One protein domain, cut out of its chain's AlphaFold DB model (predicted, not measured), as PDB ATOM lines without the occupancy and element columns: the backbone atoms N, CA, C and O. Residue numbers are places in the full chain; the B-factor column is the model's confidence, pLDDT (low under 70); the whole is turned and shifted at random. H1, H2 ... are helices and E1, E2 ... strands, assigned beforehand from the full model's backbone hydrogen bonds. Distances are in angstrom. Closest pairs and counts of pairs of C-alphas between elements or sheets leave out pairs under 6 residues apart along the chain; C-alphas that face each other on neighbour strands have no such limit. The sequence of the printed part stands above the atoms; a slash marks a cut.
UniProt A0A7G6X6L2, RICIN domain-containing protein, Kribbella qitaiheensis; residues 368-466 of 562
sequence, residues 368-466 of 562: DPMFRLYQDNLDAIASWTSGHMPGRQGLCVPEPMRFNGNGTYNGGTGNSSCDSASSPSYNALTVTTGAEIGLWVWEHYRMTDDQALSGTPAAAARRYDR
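AT A GLANCE: This is residues 368 to 466 of the 562 residues of the protein "RICIN domain-containing protein" of Kribbella qitaiheensis (UniProt A0A7G6X6L2). The model is elongated, with a helical hairpin of H3 and H4 at one end, H1 near H3, and long loops with H2 and the short E1 toward the other end. The printed part has 99 residues, in the order H1, H2, E1, H3, H4; it is mostly helix, with under half of the residues in named elements. It is compact, with a radius of gyration of the C-alphas of 13.6 A, and spans 42 by 26 by 21 A.

HOW THE PARTS SIT: H1, residues 368 to 375, and H2, residues 378 to 388, meet only through their tight link. E1, residues 400 to 402, pairs with no named strand. H3, residues 433 to 448, and H4, residues 457 to 464, touch as a hairpin, opposite ways at a shallow tilt of 17 degrees; their closest C-alphas, of Gly 438 and Ala 461, are 4.4 A apart. H1 is close to H3 but not clearly touching, the closest C-alphas, of Phe 371 and Val 441, 7.2 A apart. Every O i to N i+4 pair is within hydrogen-bond range in H1, H2 and H3, and 3 of 4 in H4.

IN THESE COORDINATES: H1 begins at C-alpha 368 (30.022, 22.551, 28.161). H2 measures 15.2 A and H3 22.7 A. H4 ends at C-alpha 464 (35.921, 23.893, 42.144).

THE WHOLE: The two C-alphas farthest apart, of Gly 414 and Asp 449, are 41.9 A apart. The links H2 to E1 and E1 to H3 are long. The printed part has no cut; pLDDT is under 70 at residues 449 to 466.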
ATOM      1  N   ASP A 368      28.577  22.544  28.415       85.31
ATOM      2  CA  ASP A 368      30.022  22.551  28.161       85.31
ATOM      3  C   ASP A 368      30.626  23.957  28.056       85.31
ATOM      4  O   ASP A 368      31.683  24.183  28.649       85.31
ATOM      5  N   PRO A 369      29.993  24.943  27.379       85.88
ATOM      6  CA  PRO A 369      30.558  26.289  27.308       85.88
ATOM      7  C   PRO A 369      30.654  26.952  28.689       85.88
ATOM      8  O   PRO A 369      31.546  27.762  28.925       85.88
ATOM      9  N   MET A 370      29.749  26.604  29.612       88.31
ATOM     10  CA  MET A 370      29.759  27.115  30.983       88.31
ATOM     11  C   MET A 370      30.910  26.524  31.782       88.31
ATOM     12  O   MET A 370      31.689  27.259  32.380       88.31
ATOM     13  N   PHE A 371      31.052  25.200  31.776       85.62
ATOM     14  CA  PHE A 371      32.132  24.551  32.514       85.62
ATOM     15  C   PHE A 371      33.501  24.932  31.951       85.62
ATOM     16  O   PHE A 371      34.407  25.258  32.718       85.62
ATOM     17  N   ARG A 372      33.614  25.021  30.621       83.38
ATOM     18  CA  ARG A 372      34.820  25.495  29.939       83.38
ATOM     19  C   ARG A 372      35.193  26.919  30.339       83.38
ATOM     20  O   ARG A 372      36.359  27.162  30.615       83.38
ATOM     21  N   LEU A 373      34.228  27.839  30.448       86.75
ATOM     22  CA  LEU A 373      34.489  29.210  30.903       86.75
ATOM     23  C   LEU A 373      35.233  29.232  32.248       86.75
ATOM     24  O   LEU A 373      36.198  29.980  32.396       86.75
ATOM     25  N   TYR A 374      34.811  28.424  33.223       88.56
ATOM     26  CA  TYR A 374      35.478  28.366  34.527       88.56
ATOM     27  C   TYR A 374      36.778  27.557  34.490       88.56
ATOM     28  O   TYR A 374      37.718  27.887  35.209       88.56
ATOM     29  N   GLN A 375      36.851  26.507  33.668       83.31
ATOM     30  CA  GLN A 375      38.048  25.680  33.488       83.31
ATOM     31  C   GLN A 375      39.203  26.442  32.848       83.31
ATOM     32  O   GLN A 375      40.309  26.431  33.388       83.31
ATOM     33  N   ASP A 376      38.934  27.157  31.763       81.94
ATOM     34  CA  ASP A 376      39.937  27.920  31.021       81.94
ATOM     35  C   ASP A 376      40.467  29.118  31.830       81.94
ATOM     36  O   ASP A 376      41.522  29.665  31.518       81.94
ATOM     37  N   ASN A 377      39.757  29.524  32.889       85.69
ATOM     38  CA  ASN A 377      40.107  30.662  33.738       85.69
ATOM     39  C   ASN A 377      40.614  30.272  35.139       85.69
ATOM     40  O   ASN A 377      40.769  31.154  35.984       85.69
ATOM     41  N   LEU A 378      40.901  28.992  35.416       85.62
ATOM     42  CA  LEU A 378      41.332  28.537  36.750       85.62
ATOM     43  C   LEU A 378      42.549  29.303  37.295       85.62
ATOM     44  O   LEU A 378      42.531  29.722  38.453       85.62
ATOM     45  N   ASP A 379      43.567  29.543  36.467       85.62
ATOM     46  CA  ASP A 379      44.776  30.272  36.881       85.62
ATOM     47  C   ASP A 379      44.477  31.744  37.199       85.62
ATOM     48  O   ASP A 379      44.967  32.295  38.189       85.62
ATOM     49  N   ALA A 380      43.612  32.379  36.404       88.25
ATOM     50  CA  ALA A 380      43.170  33.749  36.646       88.25
ATOM     51  C   ALA A 380      42.345  33.854  37.940       88.25
ATOM     52  O   ALA A 380      42.554  34.775  38.731       88.25
ATOM     53  N   ILE A 381      41.472  32.877  38.203       92.12
ATOM     54  CA  ILE A 381      40.694  32.774  39.446       92.12
ATOM     55  C   ILE A 381      41.624  32.545  40.649       92.12
ATOM     56  O   ILE A 381      41.429  33.143  41.712       92.12
ATOM     57  N   ALA A 382      42.666  31.721  40.503       88.56
ATOM     58  CA  ALA A 382      43.664  31.483  41.547       88.56
ATOM     59  C   ALA A 382      44.455  32.756  41.875       88.56
ATOM     60  O   ALA A 382      44.627  33.107  43.049       88.56
ATOM     61  N   SER A 383      44.886  33.482  40.840       89.75
ATOM     62  CA  SER A 383      45.546  34.778  40.988       89.75
ATOM     63  C   SER A 383      44.623  35.797  41.658       89.75
ATOM     64  O   SER A 383      45.054  36.515  42.561       89.75
ATOM     65  N   TRP A 384      43.347  35.843  41.262       92.88
ATOM     66  CA  TRP A 384      42.345  36.718  41.866       92.88
ATOM     67  C   TRP A 384      42.162  36.422  43.356       92.88
ATOM     68  O   TRP A 384      42.278  37.328  44.182       92.88
ATOM     69  N   THR A 385      41.963  35.146  43.694       92.25
ATOM     70  CA  THR A 385      41.804  34.665  45.074       92.25
ATOM     71  C   THR A 385      43.012  35.041  45.926       92.25
ATOM     72  O   THR A 385      42.848  35.557  47.027       92.25
ATOM     73  N   SER A 386      44.228  34.846  45.413       91.12
ATOM     74  CA  SER A 386      45.460  35.161  46.147       91.12
ATOM     75  C   SER A 386      45.578  36.653  46.480       91.12
ATOM     76  O   SER A 386      46.059  37.001  47.557       91.12
ATOM     77  N   GLY A 387      45.120  37.527  45.578       91.88
ATOM     78  CA  GLY A 387      45.146  38.979  45.773       91.88
ATOM     79  C   GLY A 387      44.026  39.529  46.662       91.88
ATOM     80  O   GLY A 387      44.250  40.507  47.367       91.88
ATOM     81  N   HIS A 388      42.841  38.909  46.649       92.38
ATOM     82  CA  HIS A 388      41.623  39.478  47.257       92.38
ATOM     83  C   HIS A 388      41.094  38.680  48.461       92.38
ATOM     84  O   HIS A 388      40.292  39.176  49.254       92.38
ATOM     85  N   MET A 389      41.587  37.458  48.667       90.75
ATOM     86  CA  MET A 389      41.282  36.598  49.816       90.75
ATOM     87  C   MET A 389      42.583  36.159  50.520       90.75
ATOM     88  O   MET A 389      42.844  34.955  50.640       90.75
ATOM     89  N   PRO A 390      43.434  37.100  50.982       89.38
ATOM     90  CA  PRO A 390      44.741  36.783  51.545       89.38
ATOM     91  C   PRO A 390      44.647  35.803  52.721       89.38
ATOM     92  O   PRO A 390      43.752  35.868  53.566       89.38
ATOM     93  N   GLY A 391      45.594  34.864  52.766       84.81
ATOM     94  CA  GLY A 391      45.672  33.834  53.805       84.81
ATOM     95  C   GLY A 391      44.641  32.704  53.677       84.81
ATOM     96  O   GLY A 391      44.653  31.787  54.499       84.81
ATOM     97  N   ARG A 392      43.762  32.725  52.666       84.06
ATOM     98  CA  ARG A 392      42.825  31.628  52.383       84.06
ATOM     99  C   ARG A 392      43.446  30.613  51.423       84.06
ATOM    100  O   ARG A 392      44.247  30.957  50.561       84.06
ATOM    101  N   GLN A 393      43.082  29.345  51.595       80.12
ATOM    102  CA  GLN A 393      43.475  28.252  50.702       80.12
ATOM    103  C   GLN A 393      42.326  27.924  49.744       80.12
ATOM    104  O   GLN A 393      41.165  28.060  50.120       80.12
ATOM    105  N   GLY A 394      42.648  27.430  48.547       79.31
ATOM    106  CA  GLY A 394      41.654  27.060  47.535       79.31
ATOM    107  C   GLY A 394      41.393  28.169  46.518       79.31
ATOM    108  O   GLY A 394      42.219  29.063  46.348       79.31
ATOM    109  N   LEU A 395      40.261  28.066  45.821       86.44
ATOM    110  CA  LEU A 395      39.802  29.035  44.830       86.44
ATOM    111  C   LEU A 395      38.505  29.660  45.329       86.44
ATOM    112  O   LEU A 395      37.555  28.943  45.641       86.44
ATOM    113  N   CYS A 396      38.450  30.985  45.368       91.56
ATOM    114  CA  CYS A 396      37.189  31.698  45.455       91.56
ATOM    115  C   CYS A 396      36.770  32.046  44.027       91.56
ATOM    116  O   CYS A 396      37.332  32.959  43.421       91.56
ATOM    117  N   VAL A 397      35.827  31.279  43.475       93.88
ATOM    118  CA  VAL A 397      35.278  31.551  42.142       93.88
ATOM    119  C   VAL A 397      34.345  32.764  42.235       93.88
ATOM    120  O   VAL A 397      33.386  32.702  43.005       93.88
ATOM    121  N   PRO A 398      34.597  33.852  41.485       94.25
ATOM    122  CA  PRO A 398      33.729  35.028  41.484       94.25
ATOM    123  C   PRO A 398      32.270  34.716  41.097       94.25
ATOM    124  O   PRO A 398      32.050  34.007  40.119       94.25
ATOM    125  N   GLU A 399      31.283  35.284  41.812       91.25
ATOM    126  CA  GLU A 399      29.852  35.110  41.486       91.25
ATOM    127  C   GLU A 399      29.471  35.815  40.174       91.25
ATOM    128  O   GLU A 399      29.216  35.112  39.196       91.25
ATOM    129  N   PRO A 400      29.531  37.159  40.058       93.06
ATOM    130  CA  PRO A 400      29.892  37.765  38.791       93.06
ATOM    131  C   PRO A 400      31.380  37.542  38.539       93.06
ATOM    132  O   PRO A 400      32.230  38.110  39.233       93.06
ATOM    133  N   MET A 401      31.678  36.742  37.522       94.50
ATOM    134  CA  MET A 401      33.024  36.536  36.999       94.50
ATOM    135  C   MET A 401      33.155  37.217  35.650       94.50
ATOM    136  O   MET A 401      32.369  36.957  34.740       94.50
ATOM    137  N   ARG A 402      34.165  38.066  35.480       95.06
ATOM    138  CA  ARG A 402      34.504  38.591  34.163       95.06
ATOM    139  C   ARG A 402      34.929  37.445  33.238       95.06
ATOM    140  O   ARG A 402      35.464  36.443  33.700       95.06
ATOM    141  N   PHE A 403      34.750  37.581  31.926       93.25
ATOM    142  CA  PHE A 403      35.103  36.542  30.942       93.25
ATOM    143  C   PHE A 403      36.562  36.043  31.025       93.25
ATOM    144  O   PHE A 403      36.882  34.988  30.480       93.25
ATOM    145  N   ASN A 404      37.447  36.816  31.665       93.62
ATOM    146  CA  ASN A 404      38.854  36.511  31.925       93.62
ATOM    147  C   ASN A 404      39.145  36.130  33.393       93.62
ATOM    148  O   ASN A 404      40.253  36.357  33.876       93.62
ATOM    149  N   GLY A 405      38.156  35.620  34.131       93.38
ATOM    150  CA  GLY A 405      38.347  34.956  35.425       93.38
ATOM    151  C   GLY A 405      38.433  35.859  36.656       93.38
ATOM    152  O   GLY A 405      38.360  35.361  37.776       93.38
ATOM    153  N   ASN A 406      38.573  37.175  36.488       93.19
ATOM    154  CA  ASN A 406      38.608  38.099  37.623       93.19
ATOM    155  C   ASN A 406      37.199  38.462  38.125       93.19
ATOM    156  O   ASN A 406      36.210  38.327  37.407       93.19
ATOM    157  N   GLY A 407      37.117  38.928  39.370       94.19
ATOM    158  CA  GLY A 407      35.860  39.272  40.032       94.19
ATOM    159  C   GLY A 407      35.474  40.746  39.959       94.19
ATOM    160  O   GLY A 407      34.645  41.169  40.761       94.19
ATOM    161  N   THR A 408      36.065  41.555  39.068       92.38
ATOM    162  CA  THR A 408      35.717  42.983  38.996       92.38
ATOM    163  C   THR A 408      34.288  43.183  38.494       92.38
ATOM    164  O   THR A 408      33.766  42.422  37.674       92.38
ATOM    165  N   TYR A 409      33.643  44.244  38.977       89.00
ATOM    166  CA  TYR A 409      32.253  44.550  38.653       89.00
ATOM    167  C   TYR A 409      32.159  45.902  37.946       89.00
ATOM    168  O   TYR A 409      32.582  46.920  38.496       89.00
ATOM    169  N   ASN A 410      31.605  45.925  36.726       85.75
ATOM    170  CA  ASN A 410      31.447  47.141  35.912       85.75
ATOM    171  C   ASN A 410      32.747  47.948  35.732       85.75
ATOM    172  O   ASN A 410      32.739  49.176  35.772       85.75
ATOM    173  N   GLY A 411      33.880  47.259  35.568       80.62
ATOM    174  CA  GLY A 411      35.187  47.902  35.398       80.62
ATOM    175  C   GLY A 411      35.710  48.630  36.643       80.62
ATOM    176  O   GLY A 411      36.660  49.405  36.530       80.62
ATOM    177  N   GLY A 412      35.126  48.394  37.822       85.94
ATOM    178  CA  GLY A 412      35.563  48.950  39.105       85.94
ATOM    179  C   GLY A 412      35.790  47.883  40.180       85.94
ATOM    180  O   GLY A 412      35.530  46.698  39.970       85.94
ATOM    181  N   THR A 413      36.272  48.322  41.348       85.06
ATOM    182  CA  THR A 413      36.598  47.451  42.494       85.06
ATOM    183  C   THR A 413      35.619  47.549  43.665       85.06
ATOM    184  O   THR A 413      35.662  46.723  44.565       85.06
ATOM    185  N   GLY A 414      34.698  48.521  43.664       82.88
ATOM    186  CA  GLY A 414      33.821  48.793  44.815       82.88
ATOM    187  C   GLY A 414      32.769  47.719  45.130       82.88
ATOM    188  O   GLY A 414      32.071  47.835  46.131       82.88
ATOM    189  N   ASN A 415      32.617  46.706  44.274       87.25
ATOM    190  CA  ASN A 415      31.719  45.566  44.485       87.25
ATOM    191  C   ASN A 415      32.292  44.285  43.853       87.25
ATOM    192  O   ASN A 415      31.566  43.498  43.241       87.25
ATOM    193  N   SER A 416      33.617  44.156  43.928       92.50
ATOM    194  CA  SER A 416      34.378  43.016  43.427       92.50
ATOM    195  C   SER A 416      33.960  41.728  44.123       92.50
ATOM    196  O   SER A 416      33.951  41.681  45.346       92.50
ATOM    197  N   SER A 417      33.657  40.681  43.365       94.06
ATOM    198  CA  SER A 417      33.394  39.334  43.878       94.06
ATOM    199  C   SER A 417      34.641  38.729  44.520       94.06
ATOM    200  O   SER A 417      35.748  38.945  44.025       94.06
ATOM    201  N   CYS A 418      34.468  37.879  45.536       92.88
ATOM    202  CA  CYS A 418      35.588  37.197  46.194       92.88
ATOM    203  C   CYS A 418      36.658  38.167  46.716       92.88
ATOM    204  O   CYS A 418      37.846  37.991  46.453       92.88
ATOM    205  N   ASP A 419      36.221  39.194  47.446       92.38
ATOM    206  CA  ASP A 419      37.086  40.219  48.014       92.38
ATOM    207  C   ASP A 419      36.810  40.403  49.507       92.38
ATOM    208  O   ASP A 419      35.806  40.976  49.925       92.38
ATOM    209  N   SER A 420      37.743  39.914  50.322       91.19
ATOM    210  CA  SER A 420      37.671  39.978  51.784       91.19
ATOM    211  C   SER A 420      37.922  41.365  52.369       91.19
ATOM    212  O   SER A 420      37.626  41.570  53.547       91.19
ATOM    213  N   ALA A 421      38.450  42.308  51.582       89.31
ATOM    214  CA  ALA A 421      38.581  43.703  51.995       89.31
ATOM    215  C   ALA A 421      37.275  44.494  51.795       89.31
ATOM    216  O   ALA A 421      37.101  45.561  52.383       89.31
ATOM    217  N   SER A 422      36.358  43.969  50.979       86.75
ATOM    218  CA  SER A 422      35.063  44.577  50.693       86.75
ATOM    219  C   SER A 422      34.007  44.209  51.747       86.75
ATOM    220  O   SER A 422      33.994  43.111  52.306       86.75
ATOM    221  N   SER A 423      33.073  45.127  52.010       87.12
ATOM    222  CA  SER A 423      31.909  44.843  52.861       87.12
ATOM    223  C   SER A 423      31.018  43.759  52.234       87.12
ATOM    224  O   SER A 423      30.862  43.752  51.010       87.12
ATOM    225  N   PRO A 424      30.366  42.890  53.036       87.25
ATOM    226  CA  PRO A 424      29.423  41.907  52.513       87.25
ATOM    227  C   PRO A 424      28.355  42.553  51.621       87.25
ATOM    228  O   PRO A 424      27.696  43.517  52.011       87.25
ATOM    229  N   SER A 425      28.169  41.997  50.427       87.50
ATOM    230  CA  SER A 425      27.165  42.426  49.455       87.50
ATOM    231  C   SER A 425      26.609  41.208  48.714       87.50
ATOM    232  O   SER A 425      27.007  40.075  48.981       87.50
ATOM    233  N   TYR A 426      25.723  41.440  47.745       85.00
ATOM    234  CA  TYR A 426      25.255  40.397  46.830       85.00
ATOM    235  C   TYR A 426      26.372  39.816  45.929       85.00
ATOM    236  O   TYR A 426      26.143  38.791  45.294       85.00
ATOM    237  N   ASN A 427      27.572  40.426  45.903       86.25
ATOM    238  CA  ASN A 427      28.739  39.950  45.146       86.25
ATOM    239  C   ASN A 427      29.963  39.649  46.032       86.25
ATOM    240  O   ASN A 427      30.540  38.565  45.945       86.25
ATOM    241  N   ALA A 428      30.397  40.604  46.866       82.06
ATOM    242  CA  ALA A 428      31.782  40.664  47.340       82.06
ATOM    243  C   ALA A 428      32.219  39.521  48.263       82.06
ATOM    244  O   ALA A 428      33.396  39.167  48.302       82.06
ATOM    245  N   LEU A 429      31.260  38.870  48.924       85.88
ATOM    246  CA  LEU A 429      31.483  37.699  49.772       85.88
ATOM    247  C   LEU A 429      30.546  36.532  49.428       85.88
ATOM    248  O   LEU A 429      30.293  35.662  50.264       85.88
ATOM    249  N   THR A 430      30.064  36.476  48.186       87.88
ATOM    250  CA  THR A 430      29.411  35.277  47.652       87.88
ATOM    251  C   THR A 430      30.494  34.250  47.316       87.88
ATOM    252  O   THR A 430      31.039  34.239  46.219       87.88
ATOM    253  N   VAL A 431      30.865  33.425  48.300       88.31
ATOM    254  CA  VAL A 431      31.998  32.474  48.209       88.31
ATOM    255  C   VAL A 431      31.579  31.036  47.874       88.31
ATOM    256  O   VAL A 431      32.412  30.133  47.853       88.31
ATOM    257  N   THR A 432      30.289  30.800  47.638       90.12
ATOM    258  CA  THR A 432      29.721  29.465  47.388       90.12
ATOM    259  C   THR A 432      29.700  29.074  45.912       90.12
ATOM    260  O   THR A 432      29.483  27.905  45.606       90.12
ATOM    261  N   THR A 433      29.947  30.016  44.998       91.81
ATOM    262  CA  THR A 433      29.876  29.806  43.544       91.81
ATOM    263  C   THR A 433      30.765  28.655  43.078       91.81
ATOM    264  O   THR A 433      30.327  27.813  42.298       91.81
ATOM    265  N   GLY A 434      31.990  28.560  43.607       90.00
ATOM    266  CA  GLY A 434      32.911  27.469  43.273       90.00
ATOM    267  C   GLY A 434      32.372  26.093  43.666       90.00
ATOM    268  O   GLY A 434      32.369  25.181  42.842       90.00
ATOM    269  N   ALA A 435      31.841  25.956  44.884       88.56
ATOM    270  CA  ALA A 435      31.237  24.702  45.336       88.56
ATOM    271  C   ALA A 435      30.026  24.309  44.482       88.56
ATOM    272  O   ALA A 435      29.879  23.144  44.114       88.56
ATOM    273  N   GLU A 436      29.184  25.274  44.104       91.25
ATOM    274  CA  GLU A 436      28.025  24.995  43.255       91.25
ATOM    275  C   GLU A 436      28.445  24.564  41.841       91.25
ATOM    276  O   GLU A 436      27.910  23.591  41.315       91.25
ATOM    277  N   ILE A 437      29.453  25.207  41.243       89.94
ATOM    278  CA  ILE A 437      30.040  24.751  39.972       89.94
ATOM    279  C   ILE A 437      30.577  23.323  40.112       89.94
ATOM    280  O   ILE A 437      30.303  22.484  39.256       89.94
ATOM    281  N   GLY A 438      31.289  23.021  41.203       85.06
ATOM    282  CA  GLY A 438      31.798  21.678  41.493       85.06
ATOM    283  C   GLY A 438      30.694  20.620  41.569       85.06
ATOM    284  O   GLY A 438      30.837  19.548  40.977       85.06
ATOM    285  N   LEU A 439      29.569  20.941  42.217       88.12
ATOM    286  CA  LEU A 439      28.376  20.092  42.243       88.12
ATOM    287  C   LEU A 439      27.839  19.835  40.830       88.12
ATOM    288  O   LEU A 439      27.564  18.691  40.477       88.12
ATOM    289  N   TRP A 440      27.706  20.872  40.006       88.81
ATOM    290  CA  TRP A 440      27.165  20.718  38.655       88.81
ATOM    291  C   TRP A 440      28.097  19.955  37.709       88.81
ATOM    292  O   TRP A 440      27.614  19.197  36.870       88.81
ATOM    293  N   VAL A 441      29.416  20.097  37.869       83.12
ATOM    294  CA  VAL A 441      30.415  19.269  37.171       83.12
ATOM    295  C   VAL A 441      30.258  17.796  37.562       83.12
ATOM    296  O   VAL A 441      30.290  16.917  36.703       83.12
ATOM    297  N   TRP A 442      30.033  17.517  38.849       80.12
ATOM    298  CA  TRP A 442      29.773  16.162  39.331       80.12
ATOM    299  C   TRP A 442      28.458  15.581  38.793       80.12
ATOM    300  O   TRP A 442      28.443  14.443  38.327       80.12
ATOM    301  N   GLU A 443      27.366  16.349  38.800       84.69
ATOM    302  CA  GLU A 443      26.081  15.905  38.243       84.69
ATOM    303  C   GLU A 443      26.148  15.683  36.727       84.69
ATOM    304  O   GLU A 443      25.581  14.713  36.227       84.69
ATOM    305  N   HIS A 444      26.894  16.518  35.995       81.81
ATOM    306  CA  HIS A 444      27.162  16.291  34.575       81.81
ATOM    307  C   HIS A 444      27.854  14.938  34.365       81.81
ATOM    308  O   HIS A 444      27.356  14.124  33.591       81.81
ATOM    309  N   TYR A 445      28.931  14.660  35.111       76.69
ATOM    310  CA  TYR A 445      29.618  13.369  35.044       76.69
ATOM    311  C   TYR A 445      28.687  12.189  35.358       76.69
ATOM    312  O   TYR A 445      28.676  11.201  34.630       76.69
ATOM    313  N   ARG A 446      27.862  12.287  36.409       80.62
ATOM    314  CA  ARG A 446      26.909  11.222  36.769       80.62
ATOM    315  C   ARG A 446      25.915  10.893  35.657       80.62
ATOM    316  O   ARG A 446      25.425   9.767  35.620       80.62
ATOM    317  N   MET A 447      25.578  11.863  34.808       77.00
ATOM    318  CA  MET A 447      24.651  11.663  33.694       77.00
ATOM    319  C   MET A 447      25.324  11.116  32.438       77.00
ATOM    320  O   MET A 447      24.683  10.370  31.700       77.00
ATOM    321  N   THR A 448      26.569  11.502  32.163       71.50
ATOM    322  CA  THR A 448      27.241  11.176  30.897       71.50
ATOM    323  C   THR A 448      28.220  10.013  30.995       71.50
ATOM    324  O   THR A 448      28.540   9.422  29.967       71.50
ATOM    325  N   ASP A 449      28.712   9.711  32.201       66.44
ATOM    326  CA  ASP A 449      29.923   8.909  32.440       66.44
ATOM    327  C   ASP A 449      31.133   9.410  31.618       66.44
ATOM    328  O   ASP A 449      32.056   8.663  31.294       66.44
ATOM    329  N   ASP A 450      31.127  10.701  31.255       59.28
ATOM    330  CA  ASP A 450      32.130  11.297  30.378       59.28
ATOM    331  C   ASP A 450      33.419  11.607  31.151       59.28
ATOM    332  O   ASP A 450      33.446  12.425  32.076       59.28
ATOM    333  N   GLN A 451      34.508  10.947  30.748       49.28
ATOM    334  CA  GLN A 451      35.854  11.146  31.291       49.28
ATOM    335  C   GLN A 451      36.620  12.297  30.608       49.28
ATOM    336  O   GLN A 451      37.785  12.526  30.927       49.28
ATOM    337  N   ALA A 452      36.000  13.039  29.678       41.06
ATOM    338  CA  ALA A 452      36.622  14.162  28.965       41.06
ATOM    339  C   ALA A 452      36.956  15.373  29.861       41.06
ATOM    340  O   ALA A 452      37.722  16.254  29.459       41.06
ATOM    341  N   LEU A 453      36.440  15.417  31.093       42.72
ATOM    342  CA  LEU A 453      36.965  16.281  32.148       42.72
ATOM    343  C   LEU A 453      38.316  15.710  32.599       42.72
ATOM    344  O   LEU A 453      38.349  14.687  33.269       42.72
ATOM    345  N   SER A 454      39.435  16.340  32.235       36.69
ATOM    346  CA  SER A 454      40.766  15.776  32.499       36.69
ATOM    347  C   SER A 454      41.011  15.429  33.985       36.69
ATOM    348  O   SER A 454      40.872  16.264  34.887       36.69
ATOM    349  N   GLY A 455      41.422  14.177  34.228       42.66
ATOM    350  CA  GLY A 455      41.560  13.555  35.551       42.66
ATOM    351  C   GLY A 455      40.288  12.826  36.013       42.66
ATOM    352  O   GLY A 455      39.289  12.769  35.315       42.66
ATOM    353  N   THR A 456      40.290  12.252  37.225       42.41
ATOM    354  CA  THR A 456      39.038  11.670  37.757       42.41
ATOM    355  C   THR A 456      37.963  12.768  37.891       42.41
ATOM    356  O   THR A 456      38.294  13.876  38.317       42.41
ATOM    357  N   PRO A 457      36.677  12.495  37.638       42.62
ATOM    358  CA  PRO A 457      35.575  13.451  37.828       42.62
ATOM    359  C   PRO A 457      35.537  14.061  39.231       42.62
ATOM    360  O   PRO A 457      35.270  15.245  39.420       42.62
ATOM    361  N   ALA A 458      35.927  13.268  40.228       42.06
ATOM    362  CA  ALA A 458      36.127  13.736  41.586       42.06
ATOM    363  C   ALA A 458      37.310  14.718  41.702       42.06
ATOM    364  O   ALA A 458      37.260  15.613  42.526       42.06
ATOM    365  N   ALA A 459      38.372  14.610  40.898       50.06
ATOM    366  CA  ALA A 459      39.460  15.591  40.843       50.06
ATOM    367  C   ALA A 459      39.036  16.905  40.173       50.06
ATOM    368  O   ALA A 459      39.426  17.956  40.673       50.06
ATOM    369  N   ALA A 460      38.226  16.864  39.112       48.81
ATOM    370  CA  ALA A 460      37.655  18.060  38.491       48.81
ATOM    371  C   ALA A 460      36.669  18.767  39.439       48.81
ATOM    372  O   ALA A 460      36.837  19.953  39.718       48.81
ATOM    373  N   ALA A 461      35.733  18.031  40.049       48.75
ATOM    374  CA  ALA A 461      34.844  18.564  41.085       48.75
ATOM    375  C   ALA A 461      35.635  19.118  42.289       48.75
ATOM    376  O   ALA A 461      35.389  20.243  42.713       48.75
ATOM    377  N   ARG A 462      36.685  18.418  42.757       46.75
ATOM    378  CA  ARG A 462      37.611  18.887  43.817       46.75
ATOM    379  C   ARG A 462      38.425  20.138  43.452       46.75
ATOM    380  O   ARG A 462      39.027  20.722  44.356       46.75
ATOM    381  N   ARG A 463      38.519  20.543  42.178       53.50
ATOM    382  CA  ARG A 463      39.153  21.824  41.790       53.50
ATOM    383  C   ARG A 463      38.235  23.008  42.096       53.50
ATOM    384  O   ARG A 463      38.734  24.032  42.548       53.50
ATOM    385  N   TYR A 464      36.924  22.845  41.914       45.88
ATOM    386  CA  TYR A 464      35.921  23.893  42.144       45.88
ATOM    387  C   TYR A 464      35.329  23.861  43.565       45.88
ATOM    388  O   TYR A 464      35.082  24.911  44.148       45.88
ATOM    389  N   ASP A 465      35.220  22.678  44.176       39.38
ATOM    390  CA  ASP A 465      34.682  22.427  45.526       39.38
ATOM    391  C   ASP A 465      35.625  22.824  46.685       39.38
ATOM    392  O   ASP A 465      35.399  22.493  47.847       39.38
ATOM    393  N   ARG A 466      36.701  23.587  46.443       42.44
ATOM    394  CA  ARG A 466      37.562  24.086  47.539       42.44
ATOM    395  C   ARG A 466      36.962  25.285  48.281       42.44
ATOM    396  O   ARG A 466      37.687  26.198  48.666       42.44
TER     397      ARG A 466